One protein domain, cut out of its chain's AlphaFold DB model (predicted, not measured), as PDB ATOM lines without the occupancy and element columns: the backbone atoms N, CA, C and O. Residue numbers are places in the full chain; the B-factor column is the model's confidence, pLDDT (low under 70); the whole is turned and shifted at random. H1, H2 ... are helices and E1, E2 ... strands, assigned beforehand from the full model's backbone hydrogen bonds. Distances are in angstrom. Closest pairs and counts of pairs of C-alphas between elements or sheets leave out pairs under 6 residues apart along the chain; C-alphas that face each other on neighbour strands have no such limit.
ATOM      1  N   VAL A  71     -56.791  -9.634  49.345       97.38
ATOM      2  CA  VAL A  71     -56.481  -8.206  49.203       97.38
ATOM      3  C   VAL A  71     -56.931  -7.469  50.456       97.38
ATOM      4  O   VAL A  71     -58.130  -7.374  50.713       97.38
ATOM      5  N   ILE A  72     -55.978  -6.894  51.184       97.00
ATOM      6  CA  ILE A  72     -56.214  -6.133  52.413       97.00
ATOM      7  C   ILE A  72     -55.867  -4.664  52.150       97.00
ATOM      8  O   ILE A  72     -54.725  -4.326  51.835       97.00
ATOM      9  N   ASP A  73     -56.863  -3.787  52.258       95.25
ATOM     10  CA  ASP A  73     -56.700  -2.338  52.100       95.25
ATOM     11  C   ASP A  73     -56.743  -1.656  53.472       95.25
ATOM     12  O   ASP A  73     -57.809  -1.357  54.007       95.25
ATOM     13  N   GLY A  74     -55.564  -1.430  54.046       94.75
ATOM     14  CA  GLY A  74     -55.384  -0.751  55.323       94.75
ATOM     15  C   GLY A  74     -55.487   0.768  55.245       94.75
ATOM     16  O   GLY A  74     -55.541   1.408  56.290       94.75
ATOM     17  N   LEU A  75     -55.559   1.389  54.061       91.62
ATOM     18  CA  LEU A  75     -55.452   2.853  53.920       91.62
ATOM     19  C   LEU A  75     -56.565   3.648  54.622       91.62
ATOM     20  O   LEU A  75     -56.432   4.859  54.799       91.62
ATOM     21  N   LYS A  76     -57.675   2.991  54.971       85.88
ATOM     22  CA  LYS A  76     -58.820   3.590  55.679       85.88
ATOM     23  C   LYS A  76     -58.936   3.153  57.136       85.88
ATOM     24  O   LYS A  76     -59.749   3.711  57.865       85.88
ATOM     25  N   GLU A  77     -58.153   2.164  57.539       89.94
ATOM     26  CA  GLU A  77     -58.145   1.648  58.901       89.94
ATOM     27  C   GLU A  77     -57.258   2.529  59.784       89.94
ATOM     28  O   GLU A  77     -56.232   3.026  59.329       89.94
ATOM     29  N   GLU A  78     -57.604   2.711  61.058       88.56
ATOM     30  CA  GLU A  78     -56.727   3.432  61.999       88.56
ATOM     31  C   GLU A  78     -55.570   2.556  62.499       88.56
ATOM     32  O   GLU A  78     -54.485   3.045  62.811       88.56
ATOM     33  N   HIS A  79     -55.790   1.244  62.567       93.44
ATOM     34  CA  HIS A  79     -54.815   0.286  63.071       93.44
ATOM     35  C   HIS A  79     -53.867  -0.207  61.965       93.44
ATOM     36  O   HIS A  79     -54.132  -0.074  60.766       93.44
ATOM     37  N   LYS A  80     -52.731  -0.765  62.394       96.06
ATOM     38  CA  LYS A  80     -51.719  -1.392  61.536       96.06
ATOM     39  C   LYS A  80     -52.238  -2.736  61.025       96.06
ATOM     40  O   LYS A  80     -52.681  -3.544  61.841       96.06
ATOM     41  N   VAL A  81     -52.159  -2.981  59.716       97.12
ATOM     42  CA  VAL A  81     -52.635  -4.241  59.100       97.12
ATOM     43  C   VAL A  81     -51.520  -5.105  58.506       97.12
ATOM     44  O   VAL A  81     -51.772  -6.225  58.070       97.12
ATOM     45  N   LEU A  82     -50.281  -4.607  58.475       97.69
ATOM     46  CA  LEU A  82     -49.134  -5.384  58.005       97.69
ATOM     47  C   LEU A  82     -48.774  -6.508  58.996       97.69
ATOM     48  O   LEU A  82     -48.912  -6.317  60.204       97.69
ATOM     49  N   PRO A  83     -48.241  -7.652  58.531       96.94
ATOM     50  CA  PRO A  83     -47.695  -8.678  59.418       96.94
ATOM     51  C   PRO A  83     -46.446  -8.173  60.149       96.94
ATOM     52  O   PRO A  83     -45.716  -7.345  59.604       96.94
ATOM     53  N   ASP A  84     -46.161  -8.710  61.340       96.69
ATOM     54  CA  ASP A  84     -45.088  -8.242  62.239       96.69
ATOM     55  C   ASP A  84     -43.738  -8.030  61.537       96.69
ATOM     56  O   ASP A  84     -43.108  -6.989  61.706       96.69
ATOM     57  N   PHE A  85     -43.333  -8.969  60.676       95.31
ATOM     58  CA  PHE A  85     -42.105  -8.857  59.883       95.31
ATOM     59  C   PHE A  85     -42.088  -7.613  58.977       95.31
ATOM     60  O   PHE A  85     -41.100  -6.883  58.916       95.31
ATOM     61  N   ALA A  86     -43.193  -7.340  58.280       97.12
ATOM     62  CA  ALA A  86     -43.307  -6.151  57.446       97.12
ATOM     63  C   ALA A  86     -43.400  -4.881  58.302       97.12
ATOM     64  O   ALA A  86     -42.798  -3.873  57.939       97.12
ATOM     65  N   GLN A  87     -44.074  -4.929  59.459       97.50
ATOM     66  CA  GLN A  87     -44.083  -3.803  60.398       97.50
ATOM     67  C   GLN A  87     -42.666  -3.445  60.849       97.50
ATOM     68  O   GLN A  87     -42.319  -2.269  60.860       97.50
ATOM     69  N   GLU A  88     -41.833  -4.440  61.173       96.06
ATOM     70  CA  GLU A  88     -40.437  -4.229  61.563       96.06
ATOM     71  C   GLU A  88     -39.642  -3.537  60.451       96.06
ATOM     72  O   GLU A  88     -38.888  -2.599  60.729       96.06
ATOM     73  N   ILE A  89     -39.857  -3.932  59.190       96.50
ATOM     74  CA  ILE A  89     -39.212  -3.278  58.047       96.50
ATOM     75  C   ILE A  89     -39.615  -1.806  57.967       96.50
ATOM     76  O   ILE A  89     -38.748  -0.939  57.874       96.50
ATOM     77  N   VAL A  90     -40.920  -1.519  58.003       96.31
ATOM     78  CA  VAL A  90     -41.443  -0.154  57.844       96.31
ATOM     79  C   VAL A  90     -41.040   0.733  59.022       96.31
ATOM     80  O   VAL A  90     -40.609   1.866  58.820       96.31
ATOM     81  N   SER A  91     -41.114   0.210  60.248       96.06
ATOM     82  CA  SER A  91     -40.775   0.939  61.472       96.06
ATOM     83  C   SER A  91     -39.297   1.315  61.592       96.06
ATOM     84  O   SER A  91     -38.971   2.226  62.349       96.06
ATOM     85  N   ASN A  92     -38.406   0.655  60.848       95.25
ATOM     86  CA  ASN A  92     -36.961   0.881  60.914       95.25
ATOM     87  C   ASN A  92     -36.369   1.480  59.626       95.25
ATOM     88  O   ASN A  92     -35.151   1.446  59.429       95.25
ATOM     89  N   ILE A  93     -37.201   2.050  58.750       94.25
ATOM     90  CA  ILE A  93     -36.718   2.810  57.592       94.25
ATOM     91  C   ILE A  93     -35.958   4.040  58.086       94.25
ATOM     92  O   ILE A  93     -36.462   4.828  58.886       94.25
ATOM     93  N   LYS A  94     -34.745   4.228  57.569       91.75
ATOM     94  CA  LYS A  94     -33.920   5.401  57.864       91.75
ATOM     95  C   LYS A  94     -33.972   6.367  56.699       91.75
ATOM     96  O   LYS A  94     -33.771   5.965  55.554       91.75
ATOM     97  N   VAL A  95     -34.184   7.640  57.008       89.06
ATOM     98  CA  VAL A  95     -34.225   8.723  56.025       89.06
ATOM     99  C   VAL A  95     -33.166   9.746  56.372       89.06
ATOM    100  O   VAL A  95     -33.023  10.125  57.532       89.06
ATOM    101  N   GLU A  96     -32.443  10.200  55.360       89.44
ATOM    102  CA  GLU A  96     -31.427  11.232  55.500       89.44
ATOM    103  C   GLU A  96     -31.591  12.277  54.399       89.44
ATOM    104  O   GLU A  96     -31.669  11.945  53.214       89.44
ATOM    105  N   GLU A  97     -31.627  13.547  54.798       87.12
ATOM    106  CA  GLU A  97     -31.541  14.692  53.892       87.12
ATOM    107  C   GLU A  97     -30.066  15.113  53.810       87.12
ATOM    108  O   GLU A  97     -29.472  15.537  54.803       87.12
ATOM    109  N   VAL A  98     -29.456  14.951  52.634       86.38
ATOM    110  CA  VAL A  98     -28.071  15.355  52.354       86.38
ATOM    111  C   VAL A  98     -28.095  16.376  51.232       86.38
ATOM    112  O   VAL A  98     -28.359  16.026  50.079       86.38
ATOM    113  N   LEU A  99     -27.770  17.628  51.557       85.62
ATOM    114  CA  LEU A  99     -27.891  18.752  50.625       85.62
ATOM    115  C   LEU A  99     -29.325  18.809  50.057       85.62
ATOM    116  O   LEU A  99     -30.280  18.863  50.820       85.62
ATOM    117  N   GLU A 100     -29.473  18.744  48.734       81.88
ATOM    118  CA  GLU A 100     -30.752  18.781  48.010       81.88
ATOM    119  C   GLU A 100     -31.305  17.373  47.699       81.88
ATOM    120  O   GLU A 100     -32.159  17.200  46.826       81.88
ATOM    121  N   CYS A 101     -30.777  16.328  48.346       84.12
ATOM    122  CA  CYS A 101     -31.151  14.935  48.101       84.12
ATOM    123  C   CYS A 101     -31.747  14.276  49.347       84.12
ATOM    124  O   CYS A 101     -31.243  14.449  50.454       84.12
ATOM    125  N   ILE A 102     -32.767  13.443  49.142       86.75
ATOM    126  CA  ILE A 102     -33.315  12.566  50.182       86.75
ATOM    127  C   ILE A 102     -32.903  11.137  49.859       86.75
ATOM    128  O   ILE A 102     -33.199  10.632  48.772       86.75
ATOM    129  N   TYR A 103     -32.238  10.487  50.809       90.38
ATOM    130  CA  TYR A 103     -31.871   9.080  50.748       90.38
ATOM    131  C   TYR A 103     -32.678   8.281  51.763       90.38
ATOM    132  O   TYR A 103     -32.905   8.733  52.884       90.38
ATOM    133  N   ALA A 104     -33.066   7.073  51.372       91.88
ATOM    134  CA  ALA A 104     -33.699   6.102  52.247       91.88
ATOM    135  C   ALA A 104     -32.849   4.834  52.324       91.88
ATOM    136  O   ALA A 104     -32.312   4.373  51.315       91.88
ATOM    137  N   SER A 105     -32.734   4.276  53.524       93.69
ATOM    138  CA  SER A 105     -32.173   2.945  53.761       93.69
ATOM    139  C   SER A 105     -33.254   2.089  54.400       93.69
ATOM    140  O   SER A 105     -33.949   2.532  55.317       93.69
ATOM    141  N   PHE A 106     -33.407   0.872  53.897       94.31
ATOM    142  CA  PHE A 106     -34.409  -0.075  54.368       94.31
ATOM    143  C   PHE A 106     -33.689  -1.172  55.155       94.31
ATOM    144  O   PHE A 106     -32.623  -1.603  54.712       94.31
ATOM    145  N   PRO A 107     -34.235  -1.655  56.284       95.06
ATOM    146  CA  PRO A 107     -33.635  -2.713  57.107       95.06
ATOM    147  C   PRO A 107     -33.793  -4.098  56.447       95.06
ATOM    148  O   PRO A 107     -34.233  -5.065  57.061       95.06
ATOM    149  N   LEU A 108     -33.477  -4.186  55.158       95.44
ATOM    150  CA  LEU A 108     -33.560  -5.384  54.339       95.44
ATOM    151  C   LEU A 108     -32.163  -5.973  54.163       95.44
ATOM    152  O   LEU A 108     -31.177  -5.254  54.015       95.44
ATOM    153  N   SER A 109     -32.089  -7.299  54.140       95.69
ATOM    154  CA  SER A 109     -30.861  -8.029  53.844       95.69
ATOM    155  C   SER A 109     -31.183  -9.206  52.937       95.69
ATOM    156  O   SER A 109     -32.067 -10.002  53.252       95.69
ATOM    157  N   GLY A 110     -30.503  -9.304  51.796       96.31
ATOM    158  CA  GLY A 110     -30.713 -10.399  50.853       96.31
ATOM    159  C   GLY A 110     -30.589  -9.991  49.393       96.31
ATOM    160  O   GLY A 110     -30.087  -8.918  49.064       96.31
ATOM    161  N   LEU A 111     -31.033 -10.884  48.510       97.88
ATOM    162  CA  LEU A 111     -31.036 -10.682  47.065       97.88
ATOM    163  C   LEU A 111     -32.434 -10.259  46.606       97.88
ATOM    164  O   LEU A 111     -33.404 -10.970  46.873       97.88
ATOM    165  N   PHE A 112     -32.525  -9.131  45.905       98.25
ATOM    166  CA  PHE A 112     -33.790  -8.559  45.451       98.25
ATOM    167  C   PHE A 112     -33.714  -8.105  43.995       98.25
ATOM    168  O   PHE A 112     -32.699  -7.563  43.556       98.25
ATOM    169  N   ASP A 113     -34.825  -8.242  43.278       97.81
ATOM    170  CA  ASP A 113     -35.063  -7.431  42.087       97.81
ATOM    171  C   ASP A 113     -35.666  -6.098  42.529       97.81
ATOM    172  O   ASP A 113     -36.649  -6.065  43.275       97.81
ATOM    173  N   ILE A 114     -35.067  -4.998  42.088       97.31
ATOM    174  CA  ILE A 114     -35.442  -3.647  42.491       97.31
ATOM    175  C   ILE A 114     -36.100  -2.939  41.314       97.31
ATOM    176  O   ILE A 114     -35.520  -2.849  40.231       97.31
ATOM    177  N   VAL A 115     -37.290  -2.391  41.547       96.00
ATOM    178  CA  VAL A 115     -37.976  -1.516  40.593       96.00
ATOM    179  C   VAL A 115     -38.106  -0.137  41.210       96.00
ATOM    180  O   VAL A 115     -38.741   0.028  42.245       96.00
ATOM    181  N   GLN A 116     -37.500   0.857  40.575       92.62
ATOM    182  CA  GLN A 116     -37.644   2.260  40.944       92.62
ATOM    183  C   GLN A 116     -38.432   2.976  39.864       92.62
ATOM    184  O   GLN A 116     -38.073   2.933  38.685       92.62
ATOM    185  N   LYS A 117     -39.500   3.656  40.262       88.75
ATOM    186  CA  LYS A 117     -40.272   4.519  39.377       88.75
ATOM    187  C   LYS A 117     -40.146   5.949  39.843       88.75
ATOM    188  O   LYS A 117     -40.267   6.242  41.027       88.75
ATOM    189  N   GLY A 118     -39.924   6.829  38.887       80.75
ATOM    190  CA  GLY A 118     -39.820   8.252  39.138       80.75
ATOM    191  C   GLY A 118     -40.437   9.060  38.010       80.75
ATOM    192  O   GLY A 118     -41.403   8.658  37.355       80.75
ATOM    193  N   TYR A 119     -39.819  10.208  37.773       70.69
ATOM    194  CA  TYR A 119     -40.263  11.274  36.882       70.69
ATOM    195  C   TYR A 119     -40.709  10.799  35.495       70.69
ATOM    196  O   TYR A 119     -40.029   9.989  34.865       70.69
ATOM    197  N   ARG A 120     -41.813  11.353  34.973       69.06
ATOM    198  CA  ARG A 120     -42.266  11.166  33.573       69.06
ATOM    199  C   ARG A 120     -42.269   9.717  33.052       69.06
ATOM    200  O   ARG A 120     -41.934   9.468  31.895       69.06
ATOM    201  N   SER A 121     -42.721   8.764  33.865       68.25
ATOM    202  CA  SER A 121     -42.729   7.323  33.535       68.25
ATOM    203  C   SER A 121     -41.344   6.670  33.463       68.25
ATOM    204  O   SER A 121     -41.218   5.583  32.895       68.25
ATOM    205  N   CYS A 122     -40.308   7.300  34.026       80.56
ATOM    206  CA  CYS A 122     -39.017   6.654  34.221       80.56
ATOM    207  C   CYS A 122     -39.203   5.435  35.130       80.56
ATOM    208  O   CYS A 122     -39.780   5.538  36.214       80.56
ATOM    209  N   CYS A 123     -38.728   4.288  34.660       87.88
ATOM    210  CA  CYS A 123     -38.747   3.026  35.377       87.88
ATOM    211  C   CYS A 123     -37.362   2.404  35.225       87.88
ATOM    212  O   CYS A 123     -36.928   2.142  34.103       87.88
ATOM    213  N   ILE A 124     -36.680   2.191  36.342       90.69
ATOM    214  CA  ILE A 124     -35.385   1.521  36.410       90.69
ATOM    215  C   ILE A 124     -35.630   0.162  37.053       90.69
ATOM    216  O   ILE A 124     -36.138   0.085  38.170       90.69
ATOM    217  N   GLU A 125     -35.289  -0.904  36.337       93.00
ATOM    218  CA  GLU A 125     -35.385  -2.281  36.818       93.00
ATOM    219  C   GLU A 125     -33.961  -2.827  36.952       93.00
ATOM    220  O   GLU A 125     -33.218  -2.875  35.973       93.00
ATOM    221  N   THR A 126     -33.564  -3.202  38.169       94.06
ATOM    222  CA  THR A 126     -32.256  -3.810  38.446       94.06
ATOM    223  C   THR A 126     -32.478  -5.184  39.059       94.06
ATOM    224  O   THR A 126     -33.135  -5.305  40.088       94.06
ATOM    225  N   VAL A 127     -31.960  -6.224  38.415       95.19
ATOM    226  CA  VAL A 127     -32.236  -7.627  38.758       95.19
ATOM    227  C   VAL A 127     -31.095  -8.186  39.606       95.19
ATOM    228  O   VAL A 127     -29.932  -7.898  39.329       95.19
ATOM    229  N   SER A 128     -31.422  -9.014  40.603       94.56
ATOM    230  CA  SER A 128     -30.451  -9.721  41.453       94.56
ATOM    231  C   SER A 128     -29.448  -8.799  42.162       94.56
ATOM    232  O   SER A 128     -28.235  -8.997  42.100       94.56
ATOM    233  N   VAL A 129     -29.958  -7.791  42.870       96.44
ATOM    234  CA  VAL A 129     -29.164  -6.853  43.672       96.44
ATOM    235  C   VAL A 129     -29.060  -7.345  45.109       96.44
ATOM    236  O   VAL A 129     -30.073  -7.619  45.753       96.44
ATOM    237  N   THR A 130     -27.841  -7.430  45.642       96.88
ATOM    238  CA  THR A 130     -27.640  -7.643  47.079       96.88
ATOM    239  C   THR A 130     -27.917  -6.345  47.829       96.88
ATOM    240  O   THR A 130     -27.216  -5.349  47.646       96.88
ATOM    241  N   VAL A 131     -28.939  -6.365  48.676       96.81
ATOM    242  CA  VAL A 131     -29.318  -5.268  49.567       96.81
ATOM    243  C   VAL A 131     -28.848  -5.606  50.973       96.81
ATOM    244  O   VAL A 131     -28.935  -6.753  51.412       96.81
ATOM    245  N   SER A 132     -28.345  -4.595  51.667       96.19
ATOM    246  CA  SER A 132     -27.985  -4.643  53.081       96.19
ATOM    247  C   SER A 132     -28.660  -3.480  53.815       96.19
ATOM    248  O   SER A 132     -29.053  -2.513  53.157       96.19
ATOM    249  N   PRO A 133     -28.735  -3.499  55.157       93.94
ATOM    250  CA  PRO A 133     -29.316  -2.393  55.922       93.94
ATOM    251  C   PRO A 133     -28.638  -1.030  55.698       93.94
ATOM    252  O   PRO A 133     -29.256   0.007  55.933       93.94
ATOM    253  N   ASP A 134     -27.387  -1.027  55.225       92.50
ATOM    254  CA  ASP A 134     -26.613   0.181  54.912       92.50
ATOM    255  C   ASP A 134     -26.760   0.630  53.446       92.50
ATOM    256  O   ASP A 134     -26.238   1.674  53.047       92.50
ATOM    257  N   SER A 135     -27.464  -0.147  52.616       94.81
ATOM    258  CA  SER A 135     -27.740   0.216  51.229       94.81
ATOM    259  C   SER A 135     -28.634   1.454  51.176       94.81
ATOM    260  O   SER A 135     -29.744   1.472  51.710       94.81
ATOM    261  N   ARG A 136     -28.151   2.485  50.480       92.94
ATOM    262  CA  ARG A 136     -28.853   3.758  50.300       92.94
ATOM    263  C   ARG A 136     -29.496   3.838  48.931       92.94
ATOM    264  O   ARG A 136     -28.841   3.624  47.914       92.94
ATOM    265  N   PHE A 137     -30.753   4.255  48.911       91.62
ATOM    266  CA  PHE A 137     -31.502   4.522  47.693       91.62
ATOM    267  C   PHE A 137     -31.884   5.992  47.652       91.62
ATOM    268  O   PHE A 137     -32.436   6.532  48.612       91.62
ATOM    269  N   GLN A 138     -31.567   6.651  46.543       87.94
ATOM    270  CA  GLN A 138     -31.951   8.036  46.340       87.94
ATOM    271  C   GLN A 138     -33.446   8.105  46.039       87.94
ATOM    272  O   GLN A 138     -33.907   7.616  45.013       87.94
ATOM    273  N   PHE A 139     -34.182   8.726  46.948       80.62
ATOM    274  CA  PHE A 139     -35.624   8.891  46.860       80.62
ATOM    275  C   PHE A 139     -35.990  10.199  46.149       80.62
ATOM    276  O   PHE A 139     -36.947  10.264  45.382       80.62
ATOM    277  N   LYS A 140     -35.203  11.254  46.391       78.62
ATOM    278  CA  LYS A 140     -35.451  12.590  45.846       78.62
ATOM    279  C   LYS A 140     -34.163  13.325  45.507       78.62
ATOM    280  O   LYS A 140     -33.148  13.150  46.184       78.62
ATOM    281  N   ASN A 141     -34.231  14.185  44.496       80.56
ATOM    282  CA  ASN A 141     -33.186  15.144  44.166       80.56
ATOM    283  C   ASN A 141     -33.810  16.453  43.670       80.56
ATOM    284  O   ASN A 141     -34.291  16.513  42.536       80.56
ATOM    285  N   ASP A 142     -33.784  17.497  44.495       76.38
ATOM    286  CA  ASP A 142     -34.388  18.795  44.176       76.38
ATOM    287  C   ASP A 142     -33.624  19.551  43.063       76.38
ATOM    288  O   ASP A 142     -34.164  20.497  42.488       76.38
ATOM    289  N   LEU A 143     -32.425  19.088  42.678       80.19
ATOM    290  CA  LEU A 143     -31.675  19.607  41.525       80.19
ATOM    291  C   LEU A 143     -32.145  19.035  40.179       80.19
ATOM    292  O   LEU A 143     -31.748  19.536  39.125       80.19
ATOM    293  N   LEU A 144     -32.973  17.986  40.177       75.94
ATOM    294  CA  LEU A 144     -33.551  17.455  38.945       75.94
ATOM    295  C   LEU A 144     -34.778  18.276  38.539       75.94
ATOM    296  O   LEU A 144     -35.603  18.640  39.371       75.94
ATOM    297  N   THR A 145     -34.957  18.500  37.231       66.69
ATOM    298  CA  THR A 145     -36.077  19.284  36.662       66.69
ATOM    299  C   THR A 145     -37.454  18.814  37.134       66.69
ATOM    300  O   THR A 145     -38.384  19.610  37.225       66.69
ATOM    301  N   TYR A 146     -37.575  17.528  37.454       67.75
ATOM    302  CA  TYR A 146     -38.806  16.920  37.942       67.75
ATOM    303  C   TYR A 146     -38.687  16.423  39.372       67.75
ATOM    304  O   TYR A 146     -39.613  15.771  39.815       67.75
ATOM    305  N   GLY A 147     -37.631  16.795  40.108       57.25
ATOM    306  CA  GLY A 147     -37.200  16.301  41.424       57.25
ATOM    307  C   GLY A 147     -38.281  16.013  42.474       57.25
ATOM    308  O   GLY A 147     -38.066  15.232  43.395       57.25
ATOM    309  N   LYS A 148     -39.457  16.617  42.314       64.12
ATOM    310  CA  LYS A 148     -40.602  16.621  43.218       64.12
ATOM    311  C   LYS A 148     -41.778  15.732  42.779       64.12
ATOM    312  O   LYS A 148     -42.754  15.689  43.515       64.12
ATOM    313  N   GLU A 149     -41.754  15.066  41.618       69.81
ATOM    314  CA  GLU A 149     -42.866  14.188  41.189       69.81
ATOM    315  C   GLU A 149     -42.912  12.845  41.949       69.81
ATOM    316  O   GLU A 149     -42.031  12.524  42.747       69.81
ATOM    317  N   LYS A 150     -43.961  12.053  41.669       70.44
ATOM    318  CA  LYS A 150     -44.203  10.708  42.214       70.44
ATOM    319  C   LYS A 150     -42.961   9.824  42.127       70.44
ATOM    320  O   LYS A 150     -42.370   9.671  41.059       70.44
ATOM    321  N   TYR A 151     -42.651   9.189  43.249       84.69
ATOM    322  CA  TYR A 151     -41.589   8.205  43.379       84.69
ATOM    323  C   TYR A 151     -42.158   6.923  43.980       84.69
ATOM    324  O   TYR A 151     -42.966   6.975  44.914       84.69
ATOM    325  N   SER A 152     -41.704   5.780  43.476       91.00
ATOM    326  CA  SER A 152     -41.846   4.509  44.170       91.00
ATOM    327  C   SER A 152     -40.594   3.651  44.044       91.00
ATOM    328  O   SER A 152     -39.846   3.734  43.072       91.00
ATOM    329  N   ILE A 153     -40.373   2.811  45.049       95.12
ATOM    330  CA  ILE A 153     -39.339   1.781  45.051       95.12
ATOM    331  C   ILE A 153     -39.944   0.474  45.530       95.12
ATOM    332  O   ILE A 153     -40.647   0.445  46.535       95.12
ATOM    333  N   ALA A 154     -39.664  -0.601  44.813       97.50
ATOM    334  CA  ALA A 154     -40.102  -1.940  45.143       97.50
ATOM    335  C   ALA A 154     -38.911  -2.889  45.223       97.50
ATOM    336  O   ALA A 154     -38.011  -2.834  44.388       97.50
ATOM    337  N   PHE A 155     -38.953  -3.777  46.208       98.12
ATOM    338  CA  PHE A 155     -38.013  -4.859  46.444       98.12
ATOM    339  C   PHE A 155     -38.762  -6.175  46.296       98.12
ATOM    340  O   PHE A 155     -39.696  -6.456  47.049       98.12
ATOM    341  N   LYS A 156     -38.361  -6.991  45.329       98.06
ATOM    342  CA  LYS A 156     -38.943  -8.312  45.102       98.06
ATOM    343  C   LYS A 156     -37.954  -9.381  45.519       98.06
ATOM    344  O   LYS A 156     -36.976  -9.632  44.818       98.06
ATOM    345  N   GLY A 157     -38.208  -9.974  46.678       97.00
ATOM    346  CA  GLY A 157     -37.493 -11.146  47.152       97.00
ATOM    347  C   GLY A 157     -38.149 -12.436  46.670       97.00
ATOM    348  O   GLY A 157     -39.161 -12.436  45.964       97.00
ATOM    349  N   LYS A 158     -37.570 -13.560  47.090       94.50
ATOM    350  CA  LYS A 158     -38.130 -14.889  46.832       94.50
ATOM    351  C   LYS A 158     -39.429 -15.127  47.608       94.50
ATOM    352  O   LYS A 158     -40.374 -15.665  47.042       94.50
ATOM    353  N   ASP A 159     -39.448 -14.734  48.879       94.94
ATOM    354  CA  ASP A 159     -40.511 -15.115  49.818       94.94
ATOM    355  C   ASP A 159     -41.555 -14.008  50.019       94.94
ATOM    356  O   ASP A 159     -42.724 -14.290  50.268       94.94
ATOM    357  N   PHE A 160     -41.140 -12.749  49.878       97.38
ATOM    358  CA  PHE A 160     -42.006 -11.584  49.992       97.38
ATOM    359  C   PHE A 160     -41.529 -10.471  49.069       97.38
ATOM    360  O   PHE A 160     -40.335 -10.361  48.753       97.38
ATOM    361  N   TRP A 161     -42.458  -9.612  48.674       98.31
ATOM    362  CA  TRP A 161     -42.186  -8.362  47.986       98.31
ATOM    363  C   TRP A 161     -42.691  -7.202  48.840       98.31
ATOM    364  O   TRP A 161     -43.735  -7.295  49.482       98.31
ATOM    365  N   ILE A 162     -41.956  -6.096  48.838       98.50
ATOM    366  CA  ILE A 162     -42.360  -4.878  49.533       98.50
ATOM    367  C   ILE A 162     -42.074  -3.656  48.669       98.50
ATOM    368  O   ILE A 162     -41.020  -3.567  48.042       98.50
ATOM    369  N   ALA A 163     -43.012  -2.724  48.608       97.50
ATOM    370  CA  ALA A 163     -42.864  -1.479  47.878       97.50
ATOM    371  C   ALA A 163     -43.288  -0.285  48.718       97.50
ATOM    372  O   ALA A 163     -44.144  -0.392  49.588       97.50
ATOM    373  N   PHE A 164     -42.701   0.860  48.401       94.88
ATOM    374  CA  PHE A 164     -42.956   2.146  49.020       94.88
ATOM    375  C   PHE A 164     -43.257   3.156  47.927       94.88
ATOM    376  O   PHE A 164     -42.500   3.251  46.960       94.88
ATOM    377  N   SER A 165     -44.355   3.894  48.051       91.56
ATOM    378  CA  SER A 165     -44.852   4.756  46.979       91.56
ATOM    379  C   SER A 165     -45.458   6.037  47.530       91.56
ATOM    380  O   SER A 165     -46.190   6.018  48.516       91.56
ATOM    381  N   LEU A 166     -45.174   7.163  46.878       87.50
ATOM    382  CA  LEU A 166     -45.900   8.407  47.109       87.50
ATOM    383  C   LEU A 166     -47.106   8.485  46.177       87.50
ATOM    384  O   LEU A 166     -46.967   8.561  44.952       87.50
ATOM    385  N   VAL A 167     -48.295   8.521  46.769       82.75
ATOM    386  CA  VAL A 167     -49.577   8.579  46.057       82.75
ATOM    387  C   VAL A 167     -50.346   9.852  46.428       82.75
ATOM    388  O   VAL A 167     -50.082  10.447  47.479       82.75
ATOM    389  N   PRO A 168     -51.264  10.340  45.567       75.38
ATOM    390  CA  PRO A 168     -52.070  11.508  45.908       75.38
ATOM    391  C   PRO A 168     -52.913  11.211  47.149       75.38
ATOM    392  O   PRO A 168     -53.421  10.100  47.285       75.38
ATOM    393  N   SER A 169     -53.075  12.186  48.044       70.19
ATOM    394  CA  SER A 169     -54.019  12.036  49.155       70.19
ATOM    395  C   SER A 169     -55.465  12.171  48.667       70.19
ATOM    396  O   SER A 169     -55.776  13.027  47.835       70.19
ATOM    397  N   ASP A 170     -56.364  11.369  49.239       64.50
ATOM    398  CA  ASP A 170     -57.808  11.417  48.968       64.50
ATOM    399  C   ASP A 170     -58.482  12.694  49.506       64.50
ATOM    400  O   ASP A 170     -59.620  12.993  49.154       64.50
ATOM    401  N   GLU A 171     -57.789  13.481  50.337       57.94
ATOM    402  CA  GLU A 171     -58.329  14.688  50.985       57.94
ATOM    403  C   GLU A 171     -58.601  15.863  50.023       57.94
ATOM    404  O   GLU A 171     -59.030  16.937  50.452       57.94
ATOM    405  N   GLY A 172     -58.340  15.708  48.720       45.16
ATOM    406  CA  GLY A 172     -58.705  16.688  47.688       45.16
ATOM    407  C   GLY A 172     -57.951  18.022  47.758       45.16
ATOM    408  O   GLY A 172     -58.221  18.930  46.970       45.16
ATOM    409  N   ARG A 173     -56.983  18.163  48.670       52.56
ATOM    410  CA  ARG A 173     -56.089  19.322  48.736       52.56
ATOM    411  C   ARG A 173     -54.914  19.097  47.794       52.56
ATOM    412  O   ARG A 173     -54.069  18.237  48.009       52.56
ATOM    413  N   LYS A 174     -54.843  19.899  46.733       47.62
ATOM    414  CA  LYS A 174     -53.702  19.906  45.810       47.62
ATOM    415  C   LYS A 174     -52.399  20.093  46.609       47.62
ATOM    416  O   LYS A 174     -52.255  21.099  47.296       47.62
ATOM    417  N   GLY A 175     -51.477  19.133  46.515       52.56
ATOM    418  CA  GLY A 175     -50.195  19.156  47.232       52.56
ATOM    419  C   GLY A 175     -50.127  18.317  48.514       52.56
ATOM    420  O   GLY A 175     -49.079  18.325  49.154       52.56
ATOM    421  N   THR A 176     -51.179  17.580  48.893       66.19
ATOM    422  CA  THR A 176     -51.084  16.560  49.952       66.19
ATOM    423  C   THR A 176     -50.817  15.178  49.350       66.19
ATOM    424  O   THR A 176     -51.452  14.756  48.381       66.19
ATOM    425  N   SER A 177     -49.835  14.474  49.911       76.81
ATOM    426  CA  SER A 177     -49.397  13.149  49.466       76.81
ATOM    427  C   SER A 177     -49.477  12.156  50.617       76.81
ATOM    428  O   SER A 177     -49.260  12.533  51.769       76.81
ATOM    429  N   LYS A 178     -49.808  10.904  50.302       85.38
ATOM    430  CA  LYS A 178     -49.711   9.771  51.225       85.38
ATOM    431  C   LYS A 178     -48.479   8.959  50.863       85.38
ATOM    432  O   LYS A 178     -48.201   8.759  49.677       85.38
ATOM    433  N   PHE A 179     -47.752   8.500  51.872       90.38
ATOM    434  CA  PHE A 179     -46.666   7.555  51.674       90.38
ATOM    435  C   PHE A 179     -47.180   6.169  52.031       90.38
ATOM    436  O   PHE A 179     -47.481   5.893  53.185       90.38
ATOM    437  N   VAL A 180     -47.350   5.326  51.020       94.19
ATOM    438  CA  VAL A 180     -47.962   4.008  51.176       94.19
ATOM    439  C   VAL A 180     -46.912   2.921  51.077       94.19
ATOM    440  O   VAL A 180     -45.941   3.033  50.322       94.19
ATOM    441  N   VAL A 181     -47.144   1.851  51.822       97.06
ATOM    442  CA  VAL A 181     -46.395   0.606  51.742       97.06
ATOM    443  C   VAL A 181     -47.301  -0.473  51.172       97.06
ATOM    444  O   VAL A 181     -48.473  -0.579  51.527       97.06
ATOM    445  N   ILE A 182     -46.751  -1.267  50.262       98.12
ATOM    446  CA  ILE A 182     -47.424  -2.414  49.664       98.12
ATOM    447  C   ILE A 182     -46.593  -3.643  49.991       98.12
ATOM    448  O   ILE A 182     -45.427  -3.707  49.612       98.12
ATOM    449  N   TYR A 183     -47.185  -4.609  50.677       98.44
ATOM    450  CA  TYR A 183     -46.563  -5.880  51.020       98.44
ATOM    451  C   TYR A 183     -47.276  -7.016  50.294       98.44
ATOM    452  O   TYR A 183     -48.503  -7.046  50.213       98.44
ATOM    453  N   VAL A 184     -46.502  -7.947  49.749       98.38
ATOM    454  CA  VAL A 184     -47.017  -9.117  49.040       98.38
ATOM    455  C   VAL A 184     -46.254 -10.344  49.505       98.38
ATOM    456  O   VAL A 184     -45.029 -10.374  49.435       98.38
ATOM    457  N   ASP A 185     -46.972 -11.380  49.907       97.12
ATOM    458  CA  ASP A 185     -46.419 -12.716  50.128       97.12
ATOM    459  C   ASP A 185     -47.230 -13.757  49.348       97.12
ATOM    460  O   ASP A 185     -47.896 -13.421  48.372       97.12
ATOM    461  N   ASN A 186     -47.155 -15.036  49.708       95.31
ATOM    462  CA  ASN A 186     -47.926 -16.077  49.022       95.31
ATOM    463  C   ASN A 186     -49.434 -16.025  49.312       95.31
ATOM    464  O   ASN A 186     -50.206 -16.563  48.523       95.31
ATOM    465  N   ASN A 187     -49.848 -15.387  50.406       97.06
ATOM    466  CA  ASN A 187     -51.217 -15.444  50.913       97.06
ATOM    467  C   ASN A 187     -51.967 -14.124  50.732       97.06
ATOM    468  O   ASN A 187     -53.192 -14.123  50.674       97.06
ATOM    469  N   SER A 188     -51.251 -13.004  50.658       97.75
ATOM    470  CA  SER A 188     -51.851 -11.683  50.776       97.75
ATOM    471  C   SER A 188     -51.194 -10.636  49.878       97.75
ATOM    472  O   SER A 188     -50.009 -10.698  49.542       97.75
ATOM    473  N   TYR A 189     -52.008  -9.661  49.485       98.25
ATOM    474  CA  TYR A 189     -51.617  -8.374  48.934       98.25
ATOM    475  C   TYR A 189     -52.158  -7.306  49.883       98.25
ATOM    476  O   TYR A 189     -53.370  -7.108  49.975       98.25
ATOM    477  N   ILE A 190     -51.269  -6.624  50.594       98.12
ATOM    478  CA  ILE A 190     -51.624  -5.676  51.647       98.12
ATOM    479  C   ILE A 190     -51.127  -4.295  51.247       98.12
ATOM    480  O   ILE A 190     -49.970  -4.138  50.864       98.12
ATOM    481  N   VAL A 191     -51.989  -3.290  51.351       97.19
ATOM    482  CA  VAL A 191     -51.617  -1.879  51.202       97.19
ATOM    483  C   VAL A 191     -51.894  -1.178  52.515       97.19
ATOM    484  O   VAL A 191     -52.967  -1.356  53.080       97.19
ATOM    485  N   ASP A 192     -50.950  -0.376  52.996       96.56
ATOM    486  CA  ASP A 192     -51.131   0.386  54.225       96.56
ATOM    487  C   ASP A 192     -50.442   1.758  54.173       96.56
ATOM    488  O   ASP A 192     -49.610   2.028  53.303       96.56
ATOM    489  N   ASP A 193     -50.812   2.638  55.100       94.50
ATOM    490  CA  ASP A 193     -50.211   3.960  55.261       94.50
ATOM    491  C   ASP A 193     -48.953   3.869  56.138       94.50
ATOM    492  O   ASP A 193     -48.993   3.356  57.260       94.50
ATOM    493  N   VAL A 194     -47.825   4.375  55.634       94.62
ATOM    494  CA  VAL A 194     -46.545   4.375  56.354       94.62
ATOM    495  C   VAL A 194     -46.605   5.257  57.605       94.62
ATOM    496  O   VAL A 194     -45.938   4.935  58.591       94.62
ATOM    497  N   ASP A 195     -47.441   6.304  57.622       92.88
ATOM    498  CA  ASP A 195     -47.586   7.205  58.776       92.88
ATOM    499  C   ASP A 195     -48.103   6.499  60.043       92.88
ATOM    500  O   ASP A 195     -47.928   6.996  61.156       92.88
ATOM    501  N   LYS A 196     -48.694   5.304  59.914       94.88
ATOM    502  CA  LYS A 196     -49.082   4.473  61.067       94.88
ATOM    503  C   LYS A 196     -47.887   3.866  61.800       94.88
ATOM    504  O   LYS A 196     -48.022   3.413  62.938       94.88
ATOM    505  N   TYR A 197     -46.734   3.783  61.141       95.19
ATOM    506  CA  TYR A 197     -45.558   3.053  61.610       95.19
ATOM    507  C   TYR A 197     -44.411   3.981  62.003       95.19
ATOM    508  O   TYR A 197     -43.714   3.676  62.972       95.19
ATOM    509  N   ILE A 198     -44.225   5.075  61.261       93.44
ATOM    510  CA  ILE A 198     -43.170   6.081  61.445       93.44
ATOM    511  C   ILE A 198     -43.685   7.466  61.044       93.44
ATOM    512  O   ILE A 198     -44.648   7.571  60.296       93.44
ATOM    513  N   ASP A 199     -42.996   8.532  61.456       89.75
ATOM    514  CA  ASP A 199     -43.221   9.855  60.865       89.75
ATOM    515  C   ASP A 199     -42.643   9.905  59.438       89.75
ATOM    516  O   ASP A 199     -41.426   9.968  59.248       89.75
ATOM    517  N   ALA A 200     -43.512   9.895  58.421       86.38
ATOM    518  CA  ALA A 200     -43.105   9.963  57.019       86.38
ATOM    519  C   ALA A 200     -43.015  11.401  56.467       86.38
ATOM    520  O   ALA A 200     -42.970  11.596  55.248       86.38
ATOM    521  N   SER A 201     -43.025  12.433  57.321       85.44
ATOM    522  CA  SER A 201     -43.030  13.847  56.912       85.44
ATOM    523  C   SER A 201     -41.923  14.203  55.913       85.44
ATOM    524  O   SER A 201     -42.190  14.900  54.931       85.44
ATOM    525  N   LEU A 202     -40.712  13.666  56.093       81.31
ATOM    526  CA  LEU A 202     -39.581  13.894  55.186       81.31
ATOM    527  C   LEU A 202     -39.813  13.328  53.778       81.31
ATOM    528  O   LEU A 202     -39.456  13.987  52.805       81.31
ATOM    529  N   PHE A 203     -40.463  12.169  53.639       79.88
ATOM    530  CA  PHE A 203     -40.810  11.606  52.326       79.88
ATOM    531  C   PHE A 203     -41.843  12.460  51.589       79.88
ATOM    532  O   PHE A 203     -41.786  12.616  50.372       79.88
ATOM    533  N   LYS A 204     -42.790  13.032  52.336       78.25
ATOM    534  CA  LYS A 204     -43.892  13.840  51.794       78.25
ATOM    535  C   LYS A 204     -43.473  15.288  51.489       78.25
ATOM    536  O   LYS A 204     -44.204  16.018  50.813       78.25
ATOM    537  N   LYS A 205     -42.315  15.729  51.994       73.62
ATOM    538  CA  LYS A 205     -41.832  17.114  51.913       73.62
ATOM    539  C   LYS A 205     -41.604  17.547  50.463       73.62
ATOM    540  O   LYS A 205     -40.777  16.997  49.732       73.62
TER     541      LYS A 205
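What this domain is: This is residues 71 to 205 of the 209 residues of an uncharacterized protein of Fervidicella metallireducens AeB (UniProt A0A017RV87). A long, twisted wall of seven strands bends over at its E4 and E5 end, while a small sheet of three strands and the helix H1 stand over one side of it, giving a hook-like body only partly closed. The short helix H2 sits at the gap between the two sheets, near E8 and E9 of the wall and E2 and E3 of the small sheet. The printed part has 135 residues and is mostly strand, in the order E1 H1 E2 E3 E4 E5 E6 E7 E8 E9 E10 H2. The large sheet, E1 E10 E9 E8 E7 E4 E5, is mixed, and E2 E3 E6 is antiparallel. The whole is compact, with a radius of gyration of the C-alphas of 14.4 A and spans of 40 by 36 by 25 A.

Where its parts are: Start in the large sheet at C-alpha 161, (-42.186, -8.362, 47.986), where E8 runs through residues 161 to 168 for 22.3 A. Beside it find E9, residues 177 to 184, 22.4 A; E10, 188 to 193, 16.4 A; and E1, 71 to 73, which begins at (-56.481, -8.206, 49.203). Towards the other edge come E7, 152 to 156; E4, 110 to 117, 21.1 A; and E5, 123 to 131, 18.9 A, which bends by 87 degrees at residue 128. The small sheet holds E2, 94 to 98, E3, 101 to 105, and E6, 136 to 141. H1 is residues 84 to 91, 10.2 A, and H2 is 201 to 204, ending at (-43.892, 13.840, 51.794).

How they stand to each other: Read E7, E8, E9 and E10 as a meander, each strand the antiparallel neighbour of the one before. N 163 and O 182 join E8 to E9 within hydrogen-bond range at 2.8 A, and N 155 and O 162 do so for E7 and E8 at 2.8 A. The hairpin E4 and E5 has N 114 and O 126 at 2.8 A. At the far edge E1 is parallel to E10, with N 72 and O 189 at 2.9 A. H1 is on this sheet at a height of 10.5 A, over E9 and only just over E8, with 3 of its C-alphas; the closest C-alphas of H1 and E9 are those of Ala 86 and Tyr 183, 7.2 A. In the small sheet, look at N 96 and O 103, 2.9 A, in the hairpin E2 and E3, and N 137 and O 104, 2.9 A, between E3 and E6. H2 only grazes both sheets; its closest C-alphas to E9 are those of Lys 204 and Ser 177, 6.0 A. Every O i to N i+4 pair of H1 is within range, and H2 is too short for one.

The domain as a whole: The C-alphas of Leu 99 and Asn 187 are the two farthest apart, 41.4 A. The printed part has no cut, and no link is long. Mean pLDDT of the printed part is 88.2; look for values under 70 at residues 120 to 121, 145 to 149 and 170 to 176.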